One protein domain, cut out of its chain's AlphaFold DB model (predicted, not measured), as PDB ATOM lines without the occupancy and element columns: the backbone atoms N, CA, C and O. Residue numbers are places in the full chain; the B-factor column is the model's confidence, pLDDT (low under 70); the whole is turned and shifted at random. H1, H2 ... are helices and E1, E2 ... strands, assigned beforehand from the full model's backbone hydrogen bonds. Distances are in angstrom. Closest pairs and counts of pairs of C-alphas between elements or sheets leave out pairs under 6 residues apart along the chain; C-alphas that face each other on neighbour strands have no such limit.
ATOM      1  N   TYR A  55     -11.463   6.880  -7.385       91.44
ATOM      2  CA  TYR A  55     -10.607   6.665  -8.549       91.44
ATOM      3  C   TYR A  55      -9.565   7.780  -8.710       91.44
ATOM      4  O   TYR A  55      -8.388   7.511  -8.948       91.44
ATOM      5  N   ASN A  56      -9.960   9.044  -8.537       90.38
ATOM      6  CA  ASN A  56      -9.027  10.167  -8.637       90.38
ATOM      7  C   ASN A  56      -7.997  10.194  -7.496       90.38
ATOM      8  O   ASN A  56      -6.899  10.724  -7.684       90.38
ATOM      9  N   LEU A  57      -8.302   9.611  -6.329       92.19
ATOM     10  CA  LEU A  57      -7.331   9.477  -5.239       92.19
ATOM     11  C   LEU A  57      -6.137   8.595  -5.625       92.19
ATOM     12  O   LEU A  57      -5.035   8.848  -5.136       92.19
ATOM     13  N   LEU A  58      -6.317   7.642  -6.547       90.69
ATOM     14  CA  LEU A  58      -5.235   6.788  -7.056       90.69
ATOM     15  C   LEU A  58      -4.127   7.583  -7.764       90.69
ATOM     16  O   LEU A  58      -2.988   7.124  -7.823       90.69
ATOM     17  N   PHE A  59      -4.449   8.775  -8.274       92.31
ATOM     18  CA  PHE A  59      -3.529   9.645  -9.012       92.31
ATOM     19  C   PHE A  59      -3.177  10.921  -8.243       92.31
ATOM     20  O   PHE A  59      -2.734  11.912  -8.829       92.31
ATOM     21  N   ARG A  60      -3.363  10.929  -6.918       93.81
ATOM     22  CA  ARG A  60      -2.806  12.002  -6.093       93.81
ATOM     23  C   ARG A  60      -1.300  11.844  -5.950       93.81
ATOM     24  O   ARG A  60      -0.791  10.771  -5.648       93.81
ATOM     25  N   SER A  61      -0.607  12.963  -6.125       95.25
ATOM     26  CA  SER A  61       0.830  13.084  -5.907       95.25
ATOM     27  C   SER A  61       1.197  12.741  -4.461       95.25
ATOM     28  O   SER A  61       0.734  13.407  -3.534       95.25
ATOM     29  N   GLN A  62       2.065  11.750  -4.279       95.25
ATOM     30  CA  GLN A  62       2.823  11.544  -3.055       95.25
ATOM     31  C   GLN A  62       4.043  12.463  -3.088       95.25
ATOM     32  O   GLN A  62       4.894  12.336  -3.962       95.25
ATOM     33  N   ARG A  63       4.119  13.411  -2.156       93.12
ATOM     34  CA  ARG A  63       5.208  14.397  -2.091       93.12
ATOM     35  C   ARG A  63       6.208  14.084  -0.990       93.12
ATOM     36  O   ARG A  63       7.362  14.480  -1.108       93.12
ATOM     37  N   ASP A  64       5.776  13.342   0.024       94.12
ATOM     38  CA  ASP A  64       6.608  13.002   1.165       94.12
ATOM     39  C   ASP A  64       7.376  11.701   0.917       94.12
ATOM     40  O   ASP A  64       6.849  10.687   0.444       94.12
ATOM     41  N   GLU A  65       8.648  11.722   1.289       95.62
ATOM     42  CA  GLU A  65       9.492  10.539   1.374       95.62
ATOM     43  C   GLU A  65       9.513  10.004   2.807       95.62
ATOM     44  O   GLU A  65       9.380  10.741   3.783       95.62
ATOM     45  N   CYS A  66       9.720   8.699   2.944       97.06
ATOM     46  CA  CYS A  66       9.926   8.035   4.223       97.06
ATOM     47  C   CYS A  66      11.371   7.528   4.264       97.06
ATOM     48  O   CYS A  66      11.627   6.339   4.047       97.06
ATOM     49  N   LEU A  67      12.304   8.464   4.466       95.00
ATOM     50  CA  LEU A  67      13.749   8.202   4.471       95.00
ATOM     51  C   LEU A  67      14.155   7.344   5.672       95.00
ATOM     52  O   LEU A  67      14.882   6.361   5.530       95.00
ATOM     53  N   ASP A  68      13.616   7.680   6.843       93.69
ATOM     54  CA  ASP A  68      13.768   6.871   8.043       93.69
ATOM     55  C   ASP A  68      12.775   5.718   8.019       93.69
ATOM     56  O   ASP A  68      11.579   5.886   7.775       93.69
ATOM     57  N   SER A  69      13.277   4.515   8.277       93.25
ATOM     58  CA  SER A  69      12.450   3.320   8.248       93.25
ATOM     59  C   SER A  69      11.491   3.269   9.434       93.25
ATOM     60  O   SER A  69      11.926   3.212  10.586       93.25
ATOM     61  N   ILE A  70      10.186   3.221   9.156       95.31
ATOM     62  CA  ILE A  70       9.142   3.187  10.185       95.31
ATOM     63  C   ILE A  70       8.550   1.780  10.339       95.31
ATOM     64  O   ILE A  70       8.320   1.096   9.338       95.31
ATOM     65  N   PRO A  71       8.278   1.312  11.570       94.75
ATOM     66  CA  PRO A  71       7.562   0.063  11.770       94.75
ATOM     67  C   PRO A  71       6.084   0.241  11.404       94.75
ATOM     68  O   PRO A  71       5.410   1.151  11.889       94.75
ATOM     69  N   LEU A  72       5.562  -0.658  10.578       94.06
ATOM     70  CA  LEU A  72       4.139  -0.758  10.296       94.06
ATOM     71  C   LEU A  72       3.448  -1.608  11.359       94.06
ATOM     72  O   LEU A  72       3.973  -2.623  11.825       94.06
ATOM     73  N   ARG A  73       2.226  -1.206  11.710       90.44
ATOM     74  CA  ARG A  73       1.341  -1.965  12.589       90.44
ATOM     75  C   ARG A  73       0.336  -2.739  11.746       90.44
ATOM     76  O   ARG A  73      -0.389  -2.141  10.960       90.44
ATOM     77  N   VAL A  74       0.249  -4.045  11.975       89.44
ATOM     78  CA  VAL A  74      -0.828  -4.874  11.423       89.44
ATOM     79  C   VAL A  74      -2.148  -4.442  12.067       89.44
ATOM     80  O   VAL A  74      -2.284  -4.482  13.293       89.44
ATOM     81  N   THR A  75      -3.091  -3.963  11.256       91.62
ATOM     82  CA  THR A  75      -4.424  -3.541  11.713       91.62
ATOM     83  C   THR A  75      -5.419  -4.692  11.712       91.62
ATOM     84  O   THR A  75      -6.266  -4.756  12.598       91.62
ATOM     85  N   GLU A  76      -5.283  -5.612  10.757       93.56
ATOM     86  CA  GLU A  76      -6.160  -6.762  10.549       93.56
ATOM     87  C   GLU A  76      -5.330  -7.990  10.153       93.56
ATOM     88  O   GLU A  76      -4.326  -7.873   9.447       93.56
ATOM     89  N   GLY A  77      -5.738  -9.173  10.617       92.00
ATOM     90  CA  GLY A  77      -5.010 -10.423  10.380       92.00
ATOM     91  C   GLY A  77      -3.691 -10.539  11.159       92.00
ATOM     92  O   GLY A  77      -3.494  -9.902  12.195       92.00
ATOM     93  N   ALA A  78      -2.795 -11.403  10.677       90.00
ATOM     94  CA  ALA A  78      -1.472 -11.634  11.253       90.00
ATOM     95  C   ALA A  78      -0.467 -12.038  10.163       90.00
ATOM     96  O   ALA A  78      -0.832 -12.691   9.188       90.00
ATOM     97  N   ILE A  79       0.806 -11.679  10.350       88.31
ATOM     98  CA  ILE A  79       1.899 -12.171   9.501       88.31
ATOM     99  C   ILE A  79       2.099 -13.661   9.821       88.31
ATOM    100  O   ILE A  79       2.273 -13.979  11.005       88.31
ATOM    101  N   PRO A  80       2.086 -14.564   8.822       89.62
ATOM    102  CA  PRO A  80       2.347 -15.980   9.054       89.62
ATOM    103  C   PRO A  80       3.686 -16.192   9.780       89.62
ATOM    104  O   PRO A  80       4.661 -15.500   9.477       89.62
ATOM    105  N   PRO A  81       3.764 -17.118  10.752       86.12
ATOM    106  CA  PRO A  81       4.979 -17.324  11.543       86.12
ATOM    107  C   PRO A  81       6.164 -17.823  10.705       86.12
ATOM    108  O   PRO A  81       7.313 -17.600  11.073       86.12
ATOM    109  N   ASP A  82       5.882 -18.477   9.583       89.94
ATOM    110  CA  ASP A  82       6.829 -18.991   8.597       89.94
ATOM    111  C   ASP A  82       7.078 -18.017   7.432       89.94
ATOM    112  O   ASP A  82       7.772 -18.362   6.474       89.94
ATOM    113  N   PHE A  83       6.551 -16.787   7.499       90.56
ATOM    114  CA  PHE A  83       6.758 -15.802   6.443       90.56
ATOM    115  C   PHE A  83       8.255 -15.458   6.309       90.56
ATOM    116  O   PHE A  83       8.908 -15.108   7.301       90.56
ATOM    117  N   PRO A  84       8.827 -15.529   5.094       91.06
ATOM    118  CA  PRO A  84      10.266 -15.410   4.914       91.06
ATOM    119  C   PRO A  84      10.784 -14.002   5.222       91.06
ATOM    120  O   PRO A  84      10.124 -12.987   4.983       91.06
ATOM    121  N   ALA A  85      12.034 -13.931   5.693       92.44
ATOM    122  CA  ALA A  85      12.771 -12.673   5.708       92.44
ATOM    123  C   ALA A  85      12.952 -12.181   4.274       92.44
ATOM    124  O   ALA A  85      13.394 -12.925   3.397       92.44
ATOM    125  N   GLY A  86      12.675 -10.906   4.039       93.81
ATOM    126  CA  GLY A  86      12.790 -10.362   2.699       93.81
ATOM    127  C   GLY A  86      12.390  -8.907   2.626       93.81
ATOM    128  O   GLY A  86      12.068  -8.264   3.626       93.81
ATOM    129  N   THR A  87      12.448  -8.362   1.421       96.31
ATOM    130  CA  THR A  87      11.954  -7.019   1.140       96.31
ATOM    131  C   THR A  87      11.143  -7.065  -0.135       96.31
ATOM    132  O   THR A  87      11.636  -7.512  -1.169       96.31
ATOM    133  N   TYR A  88       9.892  -6.631  -0.038       96.62
ATOM    134  CA  TYR A  88       9.047  -6.389  -1.191       96.62
ATOM    135  C   TYR A  88       9.268  -4.948  -1.643       96.62
ATOM    136  O   TYR A  88       9.055  -4.013  -0.867       96.62
ATOM    137  N   TYR A  89       9.739  -4.783  -2.874       98.31
ATOM    138  CA  TYR A  89       9.948  -3.481  -3.490       98.31
ATOM    139  C   TYR A  89       8.824  -3.201  -4.480       98.31
ATOM    140  O   TYR A  89       8.449  -4.075  -5.259       98.31
ATOM    141  N   LEU A  90       8.319  -1.973  -4.468       97.81
ATOM    142  CA  LEU A  90       7.271  -1.521  -5.369       97.81
ATOM    143  C   LEU A  90       7.686  -0.191  -5.999       97.81
ATOM    144  O   LEU A  90       7.648   0.853  -5.342       97.81
ATOM    145  N   ALA A  91       8.072  -0.250  -7.271       97.31
ATOM    146  CA  ALA A  91       8.263   0.923  -8.114       97.31
ATOM    147  C   ALA A  91       6.915   1.399  -8.677       97.31
ATOM    148  O   ALA A  91       5.958   0.631  -8.782       97.31
ATOM    149  N   GLY A  92       6.825   2.685  -8.978       96.81
ATOM    150  CA  GLY A  92       5.655   3.303  -9.591       96.81
ATOM    151  C   GLY A  92       5.826   4.816  -9.662       96.81
ATOM    152  O   GLY A  92       6.751   5.346  -9.048       96.81
ATOM    153  N   PRO A  93       4.958   5.535 -10.380       96.12
ATOM    154  CA  PRO A  93       4.966   6.991 -10.361       96.12
ATOM    155  C   PRO A  93       4.507   7.522  -8.995       96.12
ATOM    156  O   PRO A  93       3.521   7.041  -8.436       96.12
ATOM    157  N   GLY A  94       5.226   8.506  -8.452       95.56
ATOM    158  CA  GLY A  94       4.875   9.160  -7.185       95.56
ATOM    159  C   GLY A  94       4.284  10.556  -7.335       95.56
ATOM    160  O   GLY A  94       3.544  10.992  -6.464       95.56
ATOM    161  N   ILE A  95       4.576  11.260  -8.429       94.88
ATOM    162  CA  ILE A  95       4.161  12.653  -8.630       94.88
ATOM    163  C   ILE A  95       3.405  12.801  -9.954       94.88
ATOM    164  O   ILE A  95       3.872  12.344 -10.996       94.88
ATOM    165  N   PHE A  96       2.241  13.452  -9.906       93.75
ATOM    166  CA  PHE A  96       1.340  13.639 -11.053       93.75
ATOM    167  C   PHE A  96       0.992  15.106 -11.313       93.75
ATOM    168  O   PHE A  96       0.496  15.441 -12.385       93.75
ATOM    169  N   SER A  97       1.245  15.983 -10.343       92.88
ATOM    170  CA  SER A  97       0.957  17.414 -10.403       92.88
ATOM    171  C   SER A  97       2.069  18.229  -9.755       92.88
ATOM    172  O   SER A  97       2.555  17.880  -8.674       92.88
ATOM    173  N   ASP A  98       2.442  19.326 -10.406       92.81
ATOM    174  CA  ASP A  98       3.459  20.251  -9.918       92.81
ATOM    175  C   ASP A  98       2.846  21.444  -9.163       92.81
ATOM    176  O   ASP A  98       1.625  21.557  -9.022       92.81
ATOM    177  N   ASP A  99       3.690  22.340  -8.649       92.94
ATOM    178  CA  ASP A  99       3.255  23.518  -7.878       92.94
ATOM    179  C   ASP A  99       2.814  24.700  -8.754       92.94
ATOM    180  O   ASP A  99       2.532  25.796  -8.266       92.94
ATOM    181  N   HIS A 100       2.751  24.486 -10.067       89.31
ATOM    182  CA  HIS A 100       2.469  25.503 -11.074       89.31
ATOM    183  C   HIS A 100       1.253  25.157 -11.943       89.31
ATOM    184  O   HIS A 100       0.990  25.841 -12.932       89.31
ATOM    185  N   GLY A 101       0.479  24.141 -11.546       87.12
ATOM    186  CA  GLY A 101      -0.778  23.756 -12.186       87.12
ATOM    187  C   GLY A 101      -0.617  22.820 -13.383       87.12
ATOM    188  O   GLY A 101      -1.601  22.557 -14.076       87.12
ATOM    189  N   SER A 102       0.587  22.304 -13.639       88.94
ATOM    190  CA  SER A 102       0.782  21.252 -14.633       88.94
ATOM    191  C   SER A 102       0.469  19.886 -14.044       88.94
ATOM    192  O   SER A 102       0.794  19.587 -12.894       88.94
ATOM    193  N   THR A 103      -0.115  19.030 -14.874       89.44
ATOM    194  CA  THR A 103      -0.299  17.609 -14.590       89.44
ATOM    195  C   THR A 103       0.410  16.767 -15.639       89.44
ATOM    196  O   THR A 103       0.654  17.214 -16.764       89.44
ATOM    197  N   VAL A 104       0.762  15.545 -15.263       89.75
ATOM    198  CA  VAL A 104       1.364  14.560 -16.161       89.75
ATOM    199  C   VAL A 104       0.540  13.286 -16.180       89.75
ATOM    200  O   VAL A 104      -0.138  12.933 -15.215       89.75
ATOM    201  N   HIS A 105       0.611  12.584 -17.304       90.31
ATOM    202  CA  HIS A 105       0.134  11.221 -17.414       90.31
ATOM    203  C   HIS A 105       0.878  10.337 -16.398       90.31
ATOM    204  O   HIS A 105       2.083  10.523 -16.219       90.31
ATOM    205  N   PRO A 106       0.226   9.342 -15.770       90.00
ATOM    206  CA  PRO A 106       0.868   8.503 -14.757       90.00
ATOM    207  C   PRO A 106       2.183   7.856 -15.203       90.00
ATOM    208  O   PRO A 106       3.129   7.799 -14.428       90.00
ATOM    209  N   LEU A 107       2.281   7.448 -16.471       90.56
ATOM    210  CA  LEU A 107       3.510   6.875 -17.043       90.56
ATOM    211  C   LEU A 107       4.698   7.855 -17.083       90.56
ATOM    212  O   LEU A 107       5.844   7.417 -17.117       90.56
ATOM    213  N   ASP A 108       4.434   9.160 -17.044       91.06
ATOM    214  CA  ASP A 108       5.448  10.218 -17.077       91.06
ATOM    215  C   ASP A 108       5.804  10.748 -15.673       91.06
ATOM    216  O   ASP A 108       6.656  11.631 -15.545       91.06
ATOM    217  N   GLY A 109       5.153  10.239 -14.619       93.69
ATOM    218  CA  GLY A 109       5.438  10.604 -13.232       93.69
ATOM    219  C   GLY A 109       6.760  10.012 -12.739       93.69
ATOM    220  O   GLY A 109       7.103   8.875 -13.069       93.69
ATOM    221  N   HIS A 110       7.502  10.765 -11.923       95.88
ATOM    222  CA  HIS A 110       8.800  10.323 -11.393       95.88
ATOM    223  C   HIS A 110       8.683   9.079 -10.516       95.88
ATOM    224  O   HIS A 110       7.744   8.955  -9.727       95.88
ATOM    225  N   GLY A 111       9.656   8.178 -10.648       97.44
ATOM    226  CA  GLY A 111       9.711   6.909  -9.938       97.44
ATOM    227  C   GLY A 111       9.820   7.094  -8.433       97.44
ATOM    228  O   GLY A 111      10.757   7.714  -7.940       97.44
ATOM    229  N   TYR A 112       8.864   6.523  -7.713       98.12
ATOM    230  CA  TYR A 112       8.770   6.492  -6.264       98.12
ATOM    231  C   TYR A 112       8.850   5.046  -5.789       98.12
ATOM    232  O   TYR A 112       7.911   4.250  -5.918       98.12
ATOM    233  N   LEU A 113      10.023   4.694  -5.272       98.62
ATOM    234  CA  LEU A 113      10.333   3.361  -4.802       98.62
ATOM    235  C   LEU A 113       9.859   3.207  -3.362       98.62
ATOM    236  O   LEU A 113      10.276   3.944  -2.473       98.62
ATOM    237  N   ARG A 114       9.026   2.197  -3.125       98.38
ATOM    238  CA  ARG A 114       8.580   1.789  -1.789       98.38
ATOM    239  C   ARG A 114       9.203   0.453  -1.430       98.38
ATOM    240  O   ARG A 114       9.332  -0.422  -2.284       98.38
ATOM    241  N   SER A 115       9.553   0.285  -0.163       98.25
ATOM    242  CA  SER A 115      10.081  -0.964   0.376       98.25
ATOM    243  C   SER A 115       9.293  -1.400   1.605       98.25
ATOM    244  O   SER A 115       8.974  -0.591   2.475       98.25
ATOM    245  N   PHE A 116       8.997  -2.695   1.664       97.12
ATOM    246  CA  PHE A 116       8.355  -3.360   2.790       97.12
ATOM    247  C   PHE A 116       9.268  -4.491   3.245       97.12
ATOM    248  O   PHE A 116       9.354  -5.540   2.600       97.12
ATOM    249  N   ARG A 117      10.006  -4.257   4.327       95.88
ATOM    250  CA  ARG A 117      11.008  -5.189   4.840       95.88
ATOM    251  C   ARG A 117      10.438  -6.028   5.974       95.88
ATOM    252  O   ARG A 117      10.118  -5.501   7.034       95.88
ATOM    253  N   PHE A 118      10.393  -7.337   5.761       94.25
ATOM    254  CA  PHE A 118       9.894  -8.324   6.714       94.25
ATOM    255  C   PHE A 118      11.036  -8.855   7.581       94.25
ATOM    256  O   PHE A 118      12.070  -9.297   7.063       94.25
ATOM    257  N   ARG A 119      10.859  -8.809   8.907       87.00
ATOM    258  CA  ARG A 119      11.825  -9.317   9.894       87.00
ATOM    259  C   ARG A 119      11.185 -10.462  10.696       87.00
ATOM    260  O   ARG A 119      10.357 -10.180  11.560       87.00
ATOM    261  N   PRO A 120      11.563 -11.736  10.457       71.62
ATOM    262  CA  PRO A 120      10.901 -12.886  11.082       71.62
ATOM    263  C   PRO A 120      10.985 -12.909  12.610       71.62
ATOM    264  O   PRO A 120      10.007 -13.248  13.265       71.62
ATOM    265  N   GLY A 121      12.128 -12.508  13.181       68.88
ATOM    266  CA  GLY A 121      12.339 -12.544  14.636       68.88
ATOM    267  C   GLY A 121      11.393 -11.625  15.412       68.88
ATOM    268  O   GLY A 121      10.847 -12.020  16.437       68.88
ATOM    269  N   ASP A 122      11.135 -10.432  14.873       72.25
ATOM    270  CA  ASP A 122      10.351  -9.399  15.556       72.25
ATOM    271  C   ASP A 122       8.887  -9.376  15.087       72.25
ATOM    272  O   ASP A 122       8.058  -8.685  15.678       72.25
ATOM    273  N   ARG A 123       8.557 -10.125  14.021       81.50
ATOM    274  CA  ARG A 123       7.258 -10.079  13.320       81.50
ATOM    275  C   ARG A 123       6.848  -8.645  12.961       81.50
ATOM    276  O   ARG A 123       5.673  -8.287  12.997       81.50
ATOM    277  N   THR A 124       7.835  -7.820  12.619       87.69
ATOM    278  CA  THR A 124       7.648  -6.429  12.210       87.69
ATOM    279  C   THR A 124       7.854  -6.278  10.711       87.69
ATOM    280  O   THR A 124       8.684  -6.952  10.089       87.69
ATOM    281  N   ILE A 125       7.089  -5.354  10.136       94.44
ATOM    282  CA  ILE A 125       7.283  -4.870   8.773       94.44
ATOM    283  C   ILE A 125       7.804  -3.453   8.892       94.44
ATOM    284  O   ILE A 125       7.248  -2.645   9.629       94.44
ATOM    285  N   HIS A 126       8.871  -3.158   8.173       95.62
ATOM    286  CA  HIS A 126       9.449  -1.830   8.108       95.62
ATOM    287  C   HIS A 126       9.167  -1.215   6.741       95.62
ATOM    288  O   HIS A 126       9.396  -1.863   5.719       95.62
ATOM    289  N   TYR A 127       8.671   0.018   6.736       97.56
ATOM    290  CA  TYR A 127       8.380   0.786   5.536       97.56
ATOM    291  C   TYR A 127       9.402   1.899   5.352       97.56
ATOM    292  O   TYR A 127       9.729   2.612   6.301       97.56
ATOM    293  N   SER A 128       9.869   2.042   4.119       98.25
ATOM    294  CA  SER A 128      10.651   3.184   3.649       98.25
ATOM    295  C   SER A 128      10.258   3.477   2.213       98.25
ATOM    296  O   SER A 128       9.902   2.555   1.469       98.25
ATOM    297  N   ALA A 129      10.341   4.739   1.814       98.25
ATOM    298  CA  ALA A 129      10.027   5.139   0.455       98.25
ATOM    299  C   ALA A 129      10.798   6.385   0.038       98.25
ATOM    300  O   ALA A 129      10.999   7.287   0.851       98.25
ATOM    301  N   ARG A 130      11.225   6.417  -1.223       98.00
ATOM    302  CA  ARG A 130      12.056   7.483  -1.777       98.00
ATOM    303  C   ARG A 130      11.840   7.607  -3.281       98.00
ATOM    304  O   ARG A 130      11.622   6.605  -3.963       98.00
ATOM    305  N   PHE A 131      11.926   8.816  -3.806       98.06
ATOM    306  CA  PHE A 131      12.059   9.053  -5.230       98.06
ATOM    307  C   PHE A 131      13.415   8.564  -5.734       98.06
ATOM    308  O   PHE A 131      14.451   8.726  -5.087       98.06
ATOM    309  N   VAL A 132      13.415   7.984  -6.930       98.06
ATOM    310  CA  VAL A 132      14.655   7.703  -7.647       98.06
ATOM    311  C   VAL A 132      15.212   9.040  -8.134       98.06
ATOM    312  O   VAL A 132      14.554   9.767  -8.880       98.06
ATOM    313  N   GLU A 133      16.432   9.374  -7.724       96.88
ATOM    314  CA  GLU A 133      17.122  10.601  -8.118       96.88
ATOM    315  C   GLU A 133      17.636  10.469  -9.557       96.88
ATOM    316  O   GLU A 133      18.832  10.326  -9.828       96.88
ATOM    317  N   THR A 134      16.715  10.506 -10.516       95.75
ATOM    318  CA  THR A 134      17.045  10.599 -11.936       95.75
ATOM    319  C   THR A 134      17.524  12.010 -12.280       95.75
ATOM    320  O   THR A 134      17.290  12.974 -11.544       95.75
ATOM    321  N   ALA A 135      18.197  12.168 -13.422       93.06
ATOM    322  CA  ALA A 135      18.530  13.503 -13.928       93.06
ATOM    323  C   ALA A 135      17.275  14.381 -14.098       93.06
ATOM    324  O   ALA A 135      17.300  15.556 -13.741       93.06
ATOM    325  N   ALA A 136      16.172  13.781 -14.559       91.25
ATOM    326  CA  ALA A 136      14.896  14.457 -14.739       91.25
ATOM    327  C   ALA A 136      14.295  14.926 -13.405       91.25
ATOM    328  O   ALA A 136      13.860  16.070 -13.302       91.25
ATOM    329  N   LYS A 137      14.309  14.079 -12.365       93.88
ATOM    330  CA  LYS A 137      13.817  14.462 -11.036       93.88
ATOM    331  C   LYS A 137      14.633  15.611 -10.454       93.88
ATOM    332  O   LYS A 137      14.054  16.574  -9.965       93.88
ATOM    333  N   ARG A 138      15.968  15.540 -10.535       93.25
ATOM    334  CA  ARG A 138      16.856  16.604 -10.032       93.25
ATOM    335  C   ARG A 138      16.618  17.943 -10.716       93.25
ATOM    336  O   ARG A 138      16.789  18.982 -10.091       93.25
ATOM    337  N   GLU A 139      16.270  17.930 -11.996       90.75
ATOM    338  CA  GLU A 139      15.949  19.155 -12.718       90.75
ATOM    339  C   GLU A 139      14.613  19.756 -12.261       90.75
ATOM    340  O   GLU A 139      14.547  20.959 -12.007       90.75
ATOM    341  N   GLU A 140      13.582  18.917 -12.134       91.31
ATOM    342  CA  GLU A 140      12.199  19.331 -11.862       91.31
ATOM    343  C   GLU A 140      11.900  19.539 -10.365       91.31
ATOM    344  O   GLU A 140      10.914  20.193 -10.028       91.31
ATOM    345  N   SER A 141      12.754  19.032  -9.469       92.06
ATOM    346  CA  SER A 141      12.686  19.236  -8.016       92.06
ATOM    347  C   SER A 141      14.088  19.274  -7.392       92.06
ATOM    348  O   SER A 141      14.588  18.295  -6.826       92.06
ATOM    349  N   ARG A 142      14.752  20.431  -7.522       78.56
ATOM    350  CA  ARG A 142      16.128  20.660  -7.034       78.56
ATOM    351  C   ARG A 142      16.242  20.710  -5.514       78.56
ATOM    352  O   ARG A 142      17.259  20.297  -4.972       78.56
ATOM    353  N   ASP A 143      15.236  21.265  -4.849       81.12
ATOM    354  CA  ASP A 143      15.190  21.439  -3.392       81.12
ATOM    355  C   ASP A 143      14.516  20.255  -2.676       81.12
ATOM    356  O   ASP A 143      14.542  20.192  -1.450       81.12
ATOM    357  N   GLY A 144      13.914  19.327  -3.431       78.38
ATOM    358  CA  GLY A 144      13.129  18.211  -2.906       78.38
ATOM    359  C   GLY A 144      11.785  18.614  -2.287       78.38
ATOM    360  O   GLY A 144      11.080  17.748  -1.782       78.38
ATOM    361  N   ALA A 145      11.422  19.898  -2.325       81.81
ATOM    362  CA  ALA A 145      10.223  20.437  -1.684       81.81
ATOM    363  C   ALA A 145       9.220  20.984  -2.705       81.81
ATOM    364  O   ALA A 145       8.011  20.807  -2.543       81.81
ATOM    365  N   SER A 146       9.720  21.627  -3.761       90.81
ATOM    366  CA  SER A 146       8.916  22.162  -4.850       90.81
ATOM    367  C   SER A 146       9.115  21.360  -6.130       90.81
ATOM    368  O   SER A 146      10.191  20.821  -6.407       90.81
ATOM    369  N   TRP A 147       8.049  21.269  -6.915       92.25
ATOM    370  CA  TRP A 147       8.024  20.608  -8.207       92.25
ATOM    371  C   TRP A 147       7.647  21.612  -9.285       92.25
ATOM    372  O   TRP A 147       6.655  22.339  -9.178       92.25
ATOM    373  N   ARG A 148       8.416  21.600 -10.368       91.31
ATOM    374  CA  ARG A 148       8.097  22.291 -11.612       91.31
ATOM    375  C   ARG A 148       8.425  21.369 -12.764       91.31
ATOM    376  O   ARG A 148       9.595  21.104 -13.025       91.31
ATOM    377  N   PHE A 149       7.407  20.916 -13.482       87.50
ATOM    378  CA  PHE A 149       7.643  20.095 -14.658       87.50
ATOM    379  C   PHE A 149       8.208  20.970 -15.778       87.50
ATOM    380  O   PHE A 149       7.620  21.984 -16.157       87.50
ATOM    381  N   THR A 150       9.381  20.606 -16.287       76.81
ATOM    382  CA  THR A 150      10.074  21.349 -17.348       76.81
ATOM    383  C   THR A 150       9.924  20.660 -18.695       76.81
ATOM    384  O   THR A 150       9.934  21.327 -19.729       76.81
ATOM    385  N   HIS A 151       9.695  19.344 -18.691       67.25
ATOM    386  CA  HIS A 151       9.632  18.529 -19.896       67.25
ATOM    387  C   HIS A 151       8.328  17.740 -19.996       67.25
ATOM    388  O   HIS A 151       7.924  17.037 -19.062       67.25
ATOM    389  N   ARG A 152       7.695  17.799 -21.176       68.31
ATOM    390  CA  ARG A 152       6.590  16.903 -21.539       68.31
ATOM    391  C   ARG A 152       7.139  15.500 -21.766       68.31
ATOM    392  O   ARG A 152       7.926  15.299 -22.691       68.31
ATOM    393  N   GLY A 153       6.704  14.546 -20.946       62.31
ATOM    394  CA  GLY A 153       6.903  13.133 -21.241       62.31
ATOM    395  C   GLY A 153       6.110  12.700 -22.484       62.31
ATOM    396  O   GLY A 153       5.312  13.481 -23.020       62.31
ATOM    397  N   PRO A 154       6.344  11.483 -22.998       62.38
ATOM    398  CA  PRO A 154       5.707  10.985 -24.215       62.38
ATOM    399  C   PRO A 154       4.175  11.024 -24.211       62.38
ATOM    400  O   PRO A 154       3.599  11.040 -25.300       62.38
ATOM    401  N   PHE A 155       3.540  11.072 -23.035       64.88
ATOM    402  CA  PHE A 155       2.089  10.995 -22.873       64.88
ATOM    403  C   PHE A 155       1.463  12.251 -22.235       64.88
ATOM    404  O   PHE A 155       0.255  12.271 -22.008       64.88
ATOM    405  N   SER A 156       2.240  13.309 -21.959       65.19
ATOM    406  CA  SER A 156       1.787  14.479 -21.181       65.19
ATOM    407  C   SER A 156       1.796  15.799 -21.951       65.19
ATOM    408  O   SER A 156       2.623  16.030 -22.835       65.19
ATOM    409  N   VAL A 157       0.928  16.730 -21.537       60.81
ATOM    410  CA  VAL A 157       0.931  18.133 -21.980       60.81
ATOM    411  C   VAL A 157       1.064  19.054 -20.766       60.81
ATOM    412  O   VAL A 157       0.200  19.049 -19.900       60.81
ATOM    413  N   LEU A 158       2.131  19.858 -20.709       63.12
ATOM    414  CA  LEU A 158       2.361  20.813 -19.619       63.12
ATOM    415  C   LEU A 158       1.599  22.125 -19.845       63.12
ATOM    416  O   LEU A 158       1.525  22.622 -20.974       63.12
ATOM    417  N   GLN A 159       1.079  22.706 -18.764       58.38
ATOM    418  CA  GLN A 159       0.425  24.015 -18.768       58.38
ATOM    419  C   GLN A 159       1.480  25.124 -18.620       58.38
ATOM    420  O   GLN A 159       2.431  25.002 -17.855       58.38
ATOM    421  N   GLY A 160       1.342  26.220 -19.374       54.06
ATOM    422  CA  GLY A 160       2.202  27.407 -19.217       54.06
ATOM    423  C   GLY A 160       3.648  27.291 -19.732       54.06
ATOM    424  O   GLY A 160       4.422  28.236 -19.573       54.06
ATOM    425  N   GLY A 161       4.027  26.188 -20.387       51.62
ATOM    426  CA  GLY A 161       5.330  26.068 -21.045       51.62
ATOM    427  C   GLY A 161       5.484  27.117 -22.150       51.62
ATOM    428  O   GLY A 161       4.681  27.164 -23.086       51.62
ATOM    429  N   LYS A 162       6.515  27.971 -22.065       44.41
ATOM    430  CA  LYS A 162       6.891  28.861 -23.174       44.41
ATOM    431  C   LYS A 162       6.991  28.007 -24.447       44.41
ATOM    432  O   LYS A 162       7.593  26.936 -24.431       44.41
ATOM    433  N   LYS A 163       6.407  28.468 -25.565       47.69
ATOM    434  CA  LYS A 163       6.476  27.762 -26.867       47.69
ATOM    435  C   LYS A 163       7.923  27.409 -27.262       47.69
ATOM    436  O   LYS A 163       8.144  26.415 -27.943       47.69
ATOM    437  N   VAL A 164       8.892  28.184 -26.774       42.97
ATOM    438  CA  VAL A 164      10.330  27.899 -26.816       42.97
ATOM    439  C   VAL A 164      10.699  27.060 -25.584       42.97
ATOM    440  O   VAL A 164      10.718  27.584 -24.474       42.97
ATOM    441  N   GLY A 165      10.940  25.760 -25.775       46.53
ATOM    442  CA  GLY A 165      11.208  24.794 -24.693       46.53
ATOM    443  C   GLY A 165      10.240  23.610 -24.662       46.53
ATOM    444  O   GLY A 165      10.443  22.656 -23.926       46.53
ATOM    445  N   ASN A 166       9.214  23.626 -25.516       49.84
ATOM    446  CA  ASN A 166       8.179  22.598 -25.568       49.84
ATOM    447  C   ASN A 166       8.577  21.349 -26.387       49.84
ATOM    448  O   ASN A 166       7.741  20.752 -27.077       49.84
ATOM    449  N   VAL A 167       9.865  21.001 -26.350       50.41
ATOM    450  CA  VAL A 167      10.460  19.855 -27.044       50.41
ATOM    451  C   VAL A 167      10.118  18.574 -26.290       50.41
ATOM    452  O   VAL A 167      10.254  18.499 -25.072       50.41
ATOM    453  N   LYS A 168       9.642  17.561 -27.021       52.84
ATOM    454  CA  LYS A 168       9.437  16.211 -26.493       52.84
ATOM    455  C   LYS A 168      10.813  15.641 -26.159       52.84
ATOM    456  O   LYS A 168      11.547  15.259 -27.065       52.84
ATOM    457  N   VAL A 169      11.166  15.622 -24.881       60.16
ATOM    458  CA  VAL A 169      12.405  15.001 -24.415       60.16
ATOM    459  C   VAL A 169      12.031  13.694 -23.748       60.16
ATOM    460  O   VAL A 169      11.197  13.652 -22.844       60.16
ATOM    461  N   MET A 170      12.637  12.613 -24.225       66.56
ATOM    462  CA  MET A 170      12.511  11.321 -23.583       66.56
ATOM    463  C   MET A 170      13.259  11.390 -22.245       66.56
ATOM    464  O   MET A 170      14.486  11.339 -22.217       66.56
ATOM    465  N   LYS A 171      12.530  11.593 -21.144       81.38
ATOM    466  CA  LYS A 171      13.118  11.714 -19.808       81.38
ATOM    467  C   LYS A 171      12.944  10.399 -19.057       81.38
ATOM    468  O   LYS A 171      11.829   9.907 -18.908       81.38
ATOM    469  N   ASN A 172      14.051   9.822 -18.605       91.12
ATOM    470  CA  ASN A 172      14.011   8.597 -17.820       91.12
ATOM    471  C   ASN A 172      13.515   8.907 -16.402       91.12
ATOM    472  O   ASN A 172      14.171   9.637 -15.655       91.12
ATOM    473  N   VAL A 173      12.356   8.352 -16.055       94.25
ATOM    474  CA  VAL A 173      11.688   8.530 -14.759       94.25
ATOM    475  C   VAL A 173      11.861   7.336 -13.819       94.25
ATOM    476  O   VAL A 173      11.478   7.449 -12.661       94.25
ATOM    477  N   ALA A 174      12.455   6.226 -14.277       96.81
ATOM    478  CA  ALA A 174      12.746   5.031 -13.471       96.81
ATOM    479  C   ALA A 174      11.547   4.513 -12.636       96.81
ATOM    480  O   ALA A 174      11.703   4.165 -11.464       96.81
ATOM    481  N   ASN A 175      10.337   4.504 -13.212       96.81
ATOM    482  CA  ASN A 175       9.086   4.274 -12.478       96.81
ATOM    483  C   ASN A 175       8.416   2.911 -12.740       96.81
ATOM    484  O   ASN A 175       7.482   2.567 -12.020       96.81
ATOM    485  N   THR A 176       8.861   2.140 -13.730       96.94
ATOM    486  CA  THR A 176       8.088   1.008 -14.265       96.94
ATOM    487  C   THR A 176       8.193  -0.235 -13.396       96.94
ATOM    488  O   THR A 176       7.189  -0.852 -13.043       96.94
ATOM    489  N   SER A 177       9.415  -0.648 -13.067       97.38
ATOM    490  CA  SER A 177       9.648  -1.875 -12.308       97.38
ATOM    491  C   SER A 177      10.937  -1.801 -11.499       97.38
ATOM    492  O   SER A 177      11.719  -0.856 -11.607       97.38
ATOM    493  N   VAL A 178      11.134  -2.792 -10.633       98.00
ATOM    494  CA  VAL A 178      12.320  -2.928  -9.790       98.00
ATOM    495  C   VAL A 178      12.822  -4.366  -9.848       98.00
ATOM    496  O   VAL A 178      12.039  -5.308  -9.739       98.00
ATOM    497  N   LEU A 179      14.129  -4.537 -10.033       96.25
ATOM    498  CA  LEU A 179      14.782  -5.833 -10.187       96.25
ATOM    499  C   LEU A 179      15.991  -5.931  -9.264       96.25
ATOM    500  O   LEU A 179      16.837  -5.040  -9.229       96.25
ATOM    501  N   ARG A 180      16.115  -7.060  -8.564       95.75
ATOM    502  CA  ARG A 180      17.344  -7.412  -7.858       95.75
ATOM    503  C   ARG A 180      18.161  -8.384  -8.702       95.75
ATOM    504  O   ARG A 180      17.727  -9.508  -8.927       95.75
ATOM    505  N   TRP A 181      19.345  -7.967  -9.142       94.25
ATOM    506  CA  TRP A 181      20.220  -8.768 -10.000       94.25
ATOM    507  C   TRP A 181      21.693  -8.455  -9.722       94.25
ATOM    508  O   TRP A 181      22.044  -7.315  -9.435       94.25
ATOM    509  N   GLY A 182      22.558  -9.475  -9.725       92.19
ATOM    510  CA  GLY A 182      23.996  -9.290  -9.470       92.19
ATOM    511  C   GLY A 182      24.330  -8.665  -8.105       92.19
ATOM    512  O   GLY A 182      25.350  -8.001  -7.960       92.19
ATOM    513  N   GLY A 183      23.457  -8.823  -7.102       92.75
ATOM    514  CA  GLY A 183      23.600  -8.178  -5.789       92.75
ATOM    515  C   GLY A 183      23.178  -6.705  -5.740       92.75
ATOM    516  O   GLY A 183      23.190  -6.127  -4.655       92.75
ATOM    517  N   ARG A 184      22.748  -6.132  -6.868       96.19
ATOM    518  CA  ARG A 184      22.283  -4.747  -7.016       96.19
ATOM    519  C   ARG A 184      20.760  -4.684  -7.020       96.19
ATOM    520  O   ARG A 184      20.100  -5.677  -7.334       96.19
ATOM    521  N   LEU A 185      20.209  -3.526  -6.674       98.38
ATOM    522  CA  LEU A 185      18.787  -3.223  -6.805       98.38
ATOM    523  C   LEU A 185      18.630  -2.140  -7.873       98.38
ATOM    524  O   LEU A 185      19.235  -1.079  -7.763       98.38
ATOM    525  N   LEU A 186      17.865  -2.436  -8.916       98.25
ATOM    526  CA  LEU A 186      17.744  -1.611 -10.112       98.25
ATOM    527  C   LEU A 186      16.292  -1.163 -10.277       98.25
ATOM    528  O   LEU A 186      15.399  -2.004 -10.259       98.25
ATOM    529  N   CYS A 187      16.059   0.132 -10.472       98.31
ATOM    530  CA  CYS A 187      14.785   0.699 -10.911       98.31
ATOM    531  C   CYS A 187      14.810   0.880 -12.429       98.31
ATOM    532  O   CYS A 187      15.755   1.444 -12.979       98.31
ATOM    533  N   LEU A 188      13.783   0.381 -13.108       97.19
ATOM    534  CA  LEU A 188      13.740   0.249 -14.557       97.19
ATOM    535  C   LEU A 188      12.710   1.201 -15.153       97.19
ATOM    536  O   LEU A 188      11.722   1.573 -14.516       97.19
ATOM    537  N   TRP A 189      12.943   1.545 -16.413       95.12
ATOM    538  CA  TRP A 189      12.024   2.284 -17.258       95.12
ATOM    539  C   TRP A 189      12.269   1.884 -18.715       95.12
ATOM    540  O   TRP A 189      13.415   1.700 -19.119       95.12
ATOM    541  N   GLU A 190      11.208   1.706 -19.498       91.06
ATOM    542  CA  GLU A 190      11.254   1.002 -20.787       91.06
ATOM    543  C   GLU A 190      12.144   1.684 -21.827       91.06
ATOM    544  O   GLU A 190      12.706   1.018 -22.692       91.06
ATOM    545  N   GLY A 191      12.267   3.010 -21.769       86.31
ATOM    546  CA  GLY A 191      12.991   3.779 -22.780       86.31
ATOM    547  C   GLY A 191      14.438   4.118 -22.424       86.31
ATOM    548  O   GLY A 191      15.019   4.967 -23.101       86.31
ATOM    549  N   GLY A 192      15.013   3.568 -21.347       88.50
ATOM    550  CA  GLY A 192      16.322   4.020 -20.871       88.50
ATOM    551  C   GLY A 192      17.040   3.080 -19.909       88.50
ATOM    552  O   GLY A 192      16.548   2.016 -19.542       88.50
ATOM    553  N   GLN A 193      18.243   3.491 -19.507       92.62
ATOM    554  CA  GLN A 193      19.083   2.724 -18.586       92.62
ATOM    555  C   GLN A 193      18.420   2.572 -17.205       92.62
ATOM    556  O   GLN A 193      17.783   3.518 -16.727       92.62
ATOM    557  N   PRO A 194      18.593   1.425 -16.527       95.69
ATOM    558  CA  PRO A 194      18.189   1.290 -15.137       95.69
ATOM    559  C   PRO A 194      18.937   2.276 -14.234       95.69
ATOM    560  O   PRO A 194      20.042   2.711 -14.550       95.69
ATOM    561  N   TYR A 195      18.361   2.582 -13.077       97.81
ATOM    562  CA  TYR A 195      19.041   3.283 -11.990       97.81
ATOM    563  C   TYR A 195      19.307   2.314 -10.847       97.81
ATOM    564  O   TYR A 195      18.385   1.665 -10.360       97.81
ATOM    565  N   GLU A 196      20.555   2.220 -10.405       98.25
ATOM    566  CA  GLU A 196      20.904   1.481  -9.201       98.25
ATOM    567  C   GLU A 196      20.546   2.284  -7.950       98.25
ATOM    568  O   GLU A 196      20.774   3.495  -7.867       98.25
ATOM    569  N   VAL A 197      19.999   1.580  -6.966       98.50
ATOM    570  CA  VAL A 197      19.624   2.108  -5.658       98.50
ATOM    571  C   VAL A 197      20.197   1.226  -4.547       98.50
ATOM    572  O   VAL A 197      20.304   0.005  -4.687       98.50
ATOM    573  N   ASP A 198      20.550   1.829  -3.415       97.94
ATOM    574  CA  ASP A 198      20.953   1.091  -2.225       97.94
ATOM    575  C   ASP A 198      19.732   0.344  -1.645       97.94
ATOM    576  O   ASP A 198      18.710   0.958  -1.330       97.94
ATOM    577  N   PRO A 199      19.791  -0.986  -1.463       96.25
ATOM    578  CA  PRO A 199      18.635  -1.771  -1.031       96.25
ATOM    579  C   PRO A 199      18.211  -1.530   0.427       96.25
ATOM    580  O   PRO A 199      17.151  -2.016   0.829       96.25
ATOM    581  N   ARG A 200      19.033  -0.849   1.236       93.25
ATOM    582  CA  ARG A 200      18.777  -0.541   2.649       93.25
ATOM    583  C   ARG A 200      18.257   0.879   2.841       93.25
ATOM    584  O   ARG A 200      17.366   1.047   3.667       93.25
ATOM    585  N   THR A 201      18.823   1.863   2.145       96.56
ATOM    586  CA  THR A 201      18.480   3.291   2.303       96.56
ATOM    587  C   THR A 201      17.590   3.827   1.182       96.56
ATOM    588  O   THR A 201      17.030   4.914   1.312       96.56
ATOM    589  N   LEU A 202      17.452   3.075   0.084       98.19
ATOM    590  CA  LEU A 202      16.818   3.498  -1.170       98.19
ATOM    591  C   LEU A 202      17.511   4.699  -1.833       98.19
ATOM    592  O   LEU A 202      16.959   5.299  -2.754       98.19
ATOM    593  N   GLU A 203      18.722   5.052  -1.393       98.06
ATOM    594  CA  GLU A 203      19.535   6.083  -2.033       98.06
ATOM    595  C   GLU A 203      19.868   5.695  -3.458       98.06
ATOM    596  O   GLU A 203      20.293   4.578  -3.728       98.06
ATOM    597  N   THR A 204      19.701   6.631  -4.383       98.44
ATOM    598  CA  THR A 204      20.101   6.401  -5.768       98.44
ATOM    599  C   THR A 204      21.614   6.477  -5.882       98.44
ATOM    600  O   THR A 204      22.212   7.512  -5.598       98.44
ATOM    601  N   VAL A 205      22.218   5.381  -6.333       98.00
ATOM    602  CA  VAL A 205      23.646   5.301  -6.648       98.00
ATOM    603  C   VAL A 205      23.913   5.995  -7.985       98.00
ATOM    604  O   VAL A 205      24.842   6.791  -8.099       98.00
ATOM    605  N   GLY A 206      23.067   5.744  -8.988       96.25
ATOM    606  CA  GLY A 206      23.150   6.381 -10.302       96.25
ATOM    607  C   GLY A 206      22.646   5.489 -11.437       96.25
ATOM    608  O   GLY A 206      22.131   4.402 -11.176       96.25
ATOM    609  N   PRO A 207      22.773   5.933 -12.699       95.19
ATOM    610  CA  PRO A 207      22.496   5.096 -13.861       95.19
ATOM    611  C   PRO A 207      23.384   3.846 -13.854       95.19
ATOM    612  O   PRO A 207      24.578   3.927 -13.567       95.19
ATOM    613  N   PHE A 208      22.801   2.701 -14.184       93.75
ATOM    614  CA  PHE A 208      23.494   1.427 -14.285       93.75
ATOM    615  C   PHE A 208      23.647   1.036 -15.753       93.75
ATOM    616  O   PHE A 208      22.662   0.840 -16.469       93.75
ATOM    617  N   ASP A 209      24.893   0.907 -16.194       90.19
ATOM    618  CA  ASP A 209      25.204   0.441 -17.536       90.19
ATOM    619  C   ASP A 209      25.252  -1.089 -17.576       90.19
ATOM    620  O   ASP A 209      26.240  -1.715 -17.197       90.19
TER     621      ASP A 209
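This is residues 55 to 209 of the 251 residues of an uncharacterized protein of Oryza glumipatula (UniProt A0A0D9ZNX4). With little regular structure, a long twisted sheet, E1 to E4, makes one end; a smaller one, E5 to E8, lies near its E2 edge, and loops with short H1 make the other end. The 155 printed residues run E1 E2 E3 E4 H1 E5 E6 E7 E8, mostly strand, with 51 in named elements. Both sheets are antiparallel, ordered E1 E4 E3 E2 and E5 E6 E7 E8. The whole is compact, radius of gyration of the C-alphas 17.0 A, spanning 59 by 36 by 26 A.

E1, residues 66 to 72, neighbours E4, residues 124 to 131, antiparallel, with N 66 and O 129 2.8 A apart. E3, residues 112 to 119, forms hairpins with E4, N 113 to O 130 2.8 A, and E2, residues 86 to 90, N 88 to O 116 2.9 A. E1 to E4 are a Greek key: E2 E3 E4 a meander, each strand the antiparallel neighbour of the one before, and E1 beside E4. H1, residues 135 to 140, is on neither sheet; its every O i to N i+4 pair is within hydrogen-bond range. The meander E5, E6, E7, E8, residues 177 to 181, 184 to 188, 195 to 197 and 204 to 207, has N 179 to O 186, N 187 to O 195 and N 196 to O 206 each 2.8 A. The closest C-alphas of E2 and E5, Tyr 89 and Val 178, are 6.8 A apart.

E1 begins at C-alpha 66 (9.926, 8.035, 4.223); E8 ends at C-alpha 207 (22.496, 5.096, -13.861). E3 is 22.8 A long, E4 23.7 A.

The C-alphas farthest apart, Pro 81 and Val 164, are 59.5 A apart. The printed part has no cut; links E1 to E2, E2 to E3 and H1 to E5 are long. Residues 121 and 151 to 170 have pLDDT under 70.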